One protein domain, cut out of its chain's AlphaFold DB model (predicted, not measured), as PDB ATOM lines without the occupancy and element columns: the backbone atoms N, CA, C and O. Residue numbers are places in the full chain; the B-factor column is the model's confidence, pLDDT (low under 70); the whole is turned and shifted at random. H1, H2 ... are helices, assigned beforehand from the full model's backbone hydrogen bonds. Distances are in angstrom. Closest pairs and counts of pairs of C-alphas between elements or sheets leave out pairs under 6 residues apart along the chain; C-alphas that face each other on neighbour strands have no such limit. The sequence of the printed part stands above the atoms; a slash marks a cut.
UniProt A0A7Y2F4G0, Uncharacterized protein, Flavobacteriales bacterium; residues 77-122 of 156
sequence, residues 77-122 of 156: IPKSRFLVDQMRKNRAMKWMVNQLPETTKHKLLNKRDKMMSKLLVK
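Overview. This is residues 77 to 122 of the 156 residues of an uncharacterized protein of Flavobacteriales bacterium (UniProt A0A7Y2F4G0). What does the backbone look like from its first printed residue on? It makes a flat, open frame: H1 and then H2 form one long side, the link of residues 98 to 101 turns the corner, and the long helix H3 runs back past H2 and H1 as the other side. The frame is loosely made, with few contacts between its sides, and its two ends come together where residues 77 to 78 pair with residues 120 to 121, antiparallel. What is it built of, and how large is it? The printed part has 46 residues, with three named helices in the order H1, H2, H3 and no named strand, and the class is all helix. It is only just loose, close to compact, with a radius of gyration of the C-alphas of 11.5 A and spans of 33 by 18 by 8 A.

Arrangement. How does H1, residues 81 to 89, stand to H3, residues 102 to 118? They only just touch, with 3 pairs of C-alphas within 8 A, and H3 does so with residues 112 to 116 alone; the closest C-alphas are those of Val 84 and Met 116, 6.9 A apart. They run opposite ways at a shallow tilt of 13 degrees. Where is H2, residues 91 to 97? H1 and H2 meet only through their link. H2 and H3 are close but not clearly touching, their closest C-alphas being those of Val 97 and Lys 105, 6.0 A apart, and they run opposite ways at a steep tilt of 52 degrees. What do the backbone N and O atoms show? In H1 and H2 every O i to N i+4 pair is within hydrogen-bond range, and in H3 12 of 13 are.

Along the chain. Where does the first helix begin? H1 begins at C-alpha 81, at (337.341, 324.045, 238.253), and measures 11.5 A from first to last C-alpha. Where does the second helix lie? H2 begins at C-alpha 91, at (352.740, 317.188, 237.169), and measures 9.9 A. Which helix is longest? H3, with 17 residues, measures 24.6 A and ends at C-alpha 118, at (331.143, 312.396, 238.838).

Size, cuts and confidence. How far does it reach? The two C-alphas farthest apart are those of Gln 99 and Lys 122, at 33.3 A, while the first and last printed C-alphas, of Ile 77 and Lys 122, are 6.4 A apart. Is there a cut or a long link? The printed part has no cut, and the links H1 to H2 and H2 to H3 are tight. How confident is the model? The mean pLDDT of the printed part is 85.0, and no printed residue is under 70.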
ATOM      1  N   ILE A  77     330.864 320.142 232.298       82.62
ATOM      2  CA  ILE A  77     331.312 321.336 233.011       82.62
ATOM      3  C   ILE A  77     331.763 320.929 234.421       82.62
ATOM      4  O   ILE A  77     330.994 320.297 235.145       82.62
ATOM      5  N   PRO A  78     332.990 321.274 234.852       83.81
ATOM      6  CA  PRO A  78     333.448 321.016 236.215       83.81
ATOM      7  C   PRO A  78     332.543 321.644 237.281       83.81
ATOM      8  O   PRO A  78     332.368 322.859 237.282       83.81
ATOM      9  N   LYS A  79     332.073 320.846 238.254       83.88
ATOM     10  CA  LYS A  79     331.458 321.353 239.501       83.88
ATOM     11  C   LYS A  79     332.428 322.259 240.264       83.88
ATOM     12  O   LYS A  79     332.036 323.275 240.819       83.88
ATOM     13  N   SER A  80     333.708 321.884 240.263       84.94
ATOM     14  CA  SER A  80     334.813 322.684 240.790       84.94
ATOM     15  C   SER A  80     335.957 322.686 239.785       84.94
ATOM     16  O   SER A  80     336.585 321.653 239.536       84.94
ATOM     17  N   ARG A  81     336.234 323.860 239.204       83.50
ATOM     18  CA  ARG A  81     337.341 324.045 238.253       83.50
ATOM     19  C   ARG A  81     338.684 323.697 238.888       83.50
ATOM     20  O   ARG A  81     339.479 323.024 238.250       83.50
ATOM     21  N   PHE A  82     338.895 324.078 240.149       85.38
ATOM     22  CA  PHE A  82     340.137 323.815 240.876       85.38
ATOM     23  C   PHE A  82     340.409 322.314 241.055       85.38
ATOM     24  O   PHE A  82     341.495 321.848 240.721       85.38
ATOM     25  N   LEU A  83     339.421 321.535 241.517       82.69
ATOM     26  CA  LEU A  83     339.594 320.090 241.728       82.69
ATOM     27  C   LEU A  83     339.861 319.351 240.412       82.69
ATOM     28  O   LEU A  83     340.759 318.511 240.332       82.69
ATOM     29  N   VAL A  84     339.099 319.690 239.371       83.12
ATOM     30  CA  VAL A  84     339.269 319.121 238.027       83.12
ATOM     31  C   VAL A  84     340.635 319.498 237.450       83.12
ATOM     32  O   VAL A  84     341.314 318.636 236.889       83.12
ATOM     33  N   ASP A  85     341.076 320.745 237.616       84.88
ATOM     34  CA  ASP A  85     342.383 321.191 237.143       84.88
ATOM     35  C   ASP A  85     343.529 320.515 237.887       84.88
ATOM     36  O   ASP A  85     344.464 320.059 237.234       84.88
ATOM     37  N   GLN A  86     343.445 320.352 239.209       84.94
ATOM     38  CA  GLN A  86     344.461 319.619 239.965       84.94
ATOM     39  C   GLN A  86     344.559 318.162 239.498       84.94
ATOM     40  O   GLN A  86     345.656 317.685 239.215       84.94
ATOM     41  N   MET A  87     343.437 317.468 239.292       80.31
ATOM     42  CA  MET A  87     343.453 316.096 238.761       80.31
ATOM     43  C   MET A  87     343.992 315.995 237.325       80.31
ATOM     44  O   MET A  87     344.602 314.988 236.962       80.31
ATOM     45  N   ARG A  88     343.798 317.027 236.492       80.12
ATOM     46  CA  ARG A  88     344.260 317.039 235.092       80.12
ATOM     47  C   ARG A  88     345.696 317.530 234.916       80.12
ATOM     48  O   ARG A  88     346.371 317.100 233.977       80.12
ATOM     49  N   LYS A  89     346.152 318.459 235.754       83.25
ATOM     50  CA  LYS A  89     347.380 319.244 235.547       83.25
ATOM     51  C   LYS A  89     348.476 318.943 236.568       83.25
ATOM     52  O   LYS A  89     349.598 319.395 236.352       83.25
ATOM     53  N   ASN A  90     348.211 318.159 237.619       84.44
ATOM     54  CA  ASN A  90     349.229 317.819 238.616       84.44
ATOM     55  C   ASN A  90     350.392 317.030 237.981       84.44
ATOM     56  O   ASN A  90     350.270 315.853 237.631       84.44
ATOM     57  N   ARG A  91     351.532 317.714 237.818       85.88
ATOM     58  CA  ARG A  91     352.740 317.188 237.169       85.88
ATOM     59  C   ARG A  91     353.412 316.091 237.992       85.88
ATOM     60  O   ARG A  91     353.853 315.109 237.408       85.88
ATOM     61  N   ALA A  92     353.432 316.224 239.318       86.38
ATOM     62  CA  ALA A  92     354.021 315.230 240.215       86.38
ATOM     63  C   ALA A  92     353.239 313.910 240.171       86.38
ATOM     64  O   ALA A  92     353.823 312.841 240.018       86.38
ATOM     65  N   MET A  93     351.905 313.991 240.200       84.12
ATOM     66  CA  MET A  93     351.037 312.821 240.057       84.12
ATOM     67  C   MET A  93     351.204 312.155 238.686       84.12
ATOM     68  O   MET A  93     351.315 310.936 238.616       84.12
ATOM     69  N   LYS A  94     351.268 312.933 237.594       84.56
ATOM     70  CA  LYS A  94     351.531 312.386 236.250       84.56
ATOM     71  C   LYS A  94     352.876 311.672 236.173       84.56
ATOM     72  O   LYS A  94     352.941 310.572 235.638       84.56
ATOM     73  N   TRP A  95     353.926 312.292 236.706       89.31
ATOM     74  CA  TRP A  95     355.258 311.702 236.730       89.31
ATOM     75  C   TRP A  95     355.266 310.374 237.494       89.31
ATOM     76  O   TRP A  95     355.749 309.383 236.955       89.31
ATOM     77  N   MET A  96     354.646 310.330 238.678       88.50
ATOM     78  CA  MET A  96     354.544 309.126 239.510       88.50
ATOM     79  C   MET A  96     353.745 308.008 238.829       88.50
ATOM     80  O   MET A  96     354.192 306.867 238.792       88.50
ATOM     81  N   VAL A  97     352.586 308.326 238.241       87.12
ATOM     82  CA  VAL A  97     351.754 307.342 237.525       87.12
ATOM     83  C   VAL A  97     352.486 306.764 236.309       87.12
ATOM     84  O   VAL A  97     352.307 305.592 235.995       87.12
ATOM     85  N   ASN A  98     353.341 307.553 235.656       88.00
ATOM     86  CA  ASN A  98     354.149 307.094 234.526       88.00
ATOM     87  C   ASN A  98     355.298 306.149 234.923       88.00
ATOM     88  O   ASN A  98     355.857 305.521 234.033       88.00
ATOM     89  N   GLN A  99     355.642 306.031 236.212       92.00
ATOM     90  CA  GLN A  99     356.625 305.043 236.692       92.00
ATOM     91  C   GLN A  99     356.005 303.663 236.954       92.00
ATOM     92  O   GLN A  99     356.715 302.710 237.264       92.00
ATOM     93  N   LEU A 100     354.676 303.549 236.895       91.19
ATOM     94  CA  LEU A 100     353.974 302.307 237.203       91.19
ATOM     95  C   LEU A 100     353.913 301.382 235.980       91.19
ATOM     96  O   LEU A 100     353.850 301.870 234.851       91.19
ATOM     97  N   PRO A 101     353.829 300.054 236.187       93.12
ATOM     98  CA  PRO A 101     353.545 299.110 235.110       93.12
ATOM     99  C   PRO A 101     352.256 299.478 234.368       93.12
ATOM    100  O   PRO A 101     351.293 299.928 234.998       93.12
ATOM    101  N   GLU A 102     352.207 299.235 233.054       86.06
ATOM    102  CA  GLU A 102     351.079 299.661 232.206       86.06
ATOM    103  C   GLU A 102     349.724 299.171 232.732       86.06
ATOM    104  O   GLU A 102     348.768 299.939 232.821       86.06
ATOM    105  N   THR A 103     349.641 297.930 233.212       86.00
ATOM    106  CA  THR A 103     348.404 297.373 233.783       86.00
ATOM    107  C   THR A 103     347.897 298.167 234.994       86.00
ATOM    108  O   THR A 103     346.696 298.413 235.133       86.00
ATOM    109  N   THR A 104     348.797 298.618 235.869       88.19
ATOM    110  CA  THR A 104     348.474 299.429 237.054       88.19
ATOM    111  C   THR A 104     348.152 300.869 236.669       88.19
ATOM    112  O   THR A 104     347.178 301.443 237.165       88.19
ATOM    113  N   LYS A 105     348.930 301.438 235.746       87.00
ATOM    114  CA  LYS A 105     348.717 302.772 235.181       87.00
ATOM    115  C   LYS A 105     347.333 302.885 234.540       87.00
ATOM    116  O   LYS A 105     346.583 303.793 234.898       87.00
ATOM    117  N   HIS A 106     346.941 301.934 233.693       83.25
ATOM    118  CA  HIS A 106     345.607 301.896 233.084       83.25
ATOM    119  C   HIS A 106     344.492 301.844 234.135       83.25
ATOM    120  O   HIS A 106     343.559 302.645 234.084       83.25
ATOM    121  N   LYS A 107     344.612 300.979 235.152       85.31
ATOM    122  CA  LYS A 107     343.629 300.906 236.249       85.31
ATOM    123  C   LYS A 107     343.487 302.237 236.996       85.31
ATOM    124  O   LYS A 107     342.369 302.634 237.332       85.31
ATOM    125  N   LEU A 108     344.593 302.934 237.258       86.12
ATOM    126  CA  LEU A 108     344.587 304.231 237.941       86.12
ATOM    127  C   LEU A 108     343.979 305.342 237.084       86.12
ATOM    128  O   LEU A 108     343.158 306.110 237.587       86.12
ATOM    129  N   LEU A 109     344.331 305.410 235.800       84.44
ATOM    130  CA  LEU A 109     343.754 306.379 234.867       84.44
ATOM    131  C   LEU A 109     342.242 306.164 234.708       84.44
ATOM    132  O   LEU A 109     341.485 307.129 234.798       84.44
ATOM    133  N   ASN A 110     341.791 304.911 234.615       83.00
ATOM    134  CA  ASN A 110     340.366 304.577 234.555       83.00
ATOM    135  C   ASN A 110     339.625 304.997 235.834       83.00
ATOM    136  O   ASN A 110     338.538 305.574 235.771       83.00
ATOM    137  N   LYS A 111     340.217 304.764 237.016       84.88
ATOM    138  CA  LYS A 111     339.648 305.232 238.293       84.88
ATOM    139  C   LYS A 111     339.573 306.756 238.357       84.88
ATOM    140  O   LYS A 111     338.542 307.285 238.774       84.88
ATOM    141  N   ARG A 112     340.628 307.454 237.924       84.38
ATOM    142  CA  ARG A 112     340.647 308.920 237.830       84.38
ATOM    143  C   ARG A 112     339.522 309.406 236.925       84.38
ATOM    144  O   ARG A 112     338.762 310.269 237.341       84.38
ATOM    145  N   ASP A 113     339.375 308.847 235.730       82.69
ATOM    146  CA  ASP A 113     338.364 309.294 234.766       82.69
ATOM    147  C   ASP A 113     336.939 309.015 235.256       82.69
ATOM    148  O   ASP A 113     336.066 309.880 235.148       82.69
ATOM    149  N   LYS A 114     336.725 307.878 235.927       83.81
ATOM    150  CA  LYS A 114     335.463 307.568 236.613       83.81
ATOM    151  C   LYS A 114     335.168 308.516 237.779       83.81
ATOM    152  O   LYS A 114     334.008 308.811 238.051       83.81
ATOM    153  N   MET A 115     336.185 308.986 238.497       83.62
ATOM    154  CA  MET A 115     336.009 309.995 239.546       83.62
ATOM    155  C   MET A 115     335.721 311.371 238.941       83.62
ATOM    156  O   MET A 115     334.808 312.063 239.383       83.62
ATOM    157  N   MET A 116     336.450 311.733 237.886       81.56
ATOM    158  CA  MET A 116     336.272 312.981 237.152       81.56
ATOM    159  C   MET A 116     334.866 313.092 236.579       81.56
ATOM    160  O   MET A 116     334.248 314.137 236.741       81.56
ATOM    161  N   SER A 117     334.318 312.027 235.989       81.56
ATOM    162  CA  SER A 117     332.963 312.049 235.424       81.56
ATOM    163  C   SER A 117     331.883 312.405 236.455       81.56
ATOM    164  O   SER A 117     330.939 313.110 236.118       81.56
ATOM    165  N   LYS A 118     332.055 312.026 237.732       84.00
ATOM    166  CA  LYS A 118     331.143 312.396 238.838       84.00
ATOM    167  C   LYS A 118     331.215 313.880 239.221       84.00
ATOM    168  O   LYS A 118     330.280 314.430 239.820       84.00
ATOM    169  N   LEU A 119     332.339 314.520 238.905       84.31
ATOM    170  CA  LEU A 119     332.600 315.938 239.144       84.31
ATOM    171  C   LEU A 119     332.220 316.814 237.950       84.31
ATOM    172  O   LEU A 119     332.315 318.036 238.056       84.31
ATOM    173  N   LEU A 120     331.793 316.219 236.837       85.38
ATOM    174  CA  LEU A 120     331.290 316.942 235.681       85.38
ATOM    175  C   LEU A 120     329.763 316.992 235.721       85.38
ATOM    176  O   LEU A 120     329.092 316.013 236.043       85.38
ATOM    177  N   VAL A 121     329.216 318.151 235.381       85.62
ATOM    178  CA  VAL A 121     327.795 318.346 235.113       85.62
ATOM    179  C   VAL A 121     327.622 318.394 233.605       85.62
ATOM    180  O   VAL A 121     328.295 319.165 232.917       85.62
ATOM    181  N   LYS A 122     326.726 317.560 233.081       83.06
ATOM    182  CA  LYS A 122     326.272 317.687 231.699       83.06
ATOM    183  C   LYS A 122     325.161 318.723 231.683       83.06
ATOM    184  O   LYS A 122     324.095 318.483 232.241       83.06
TER     185      LYS A 122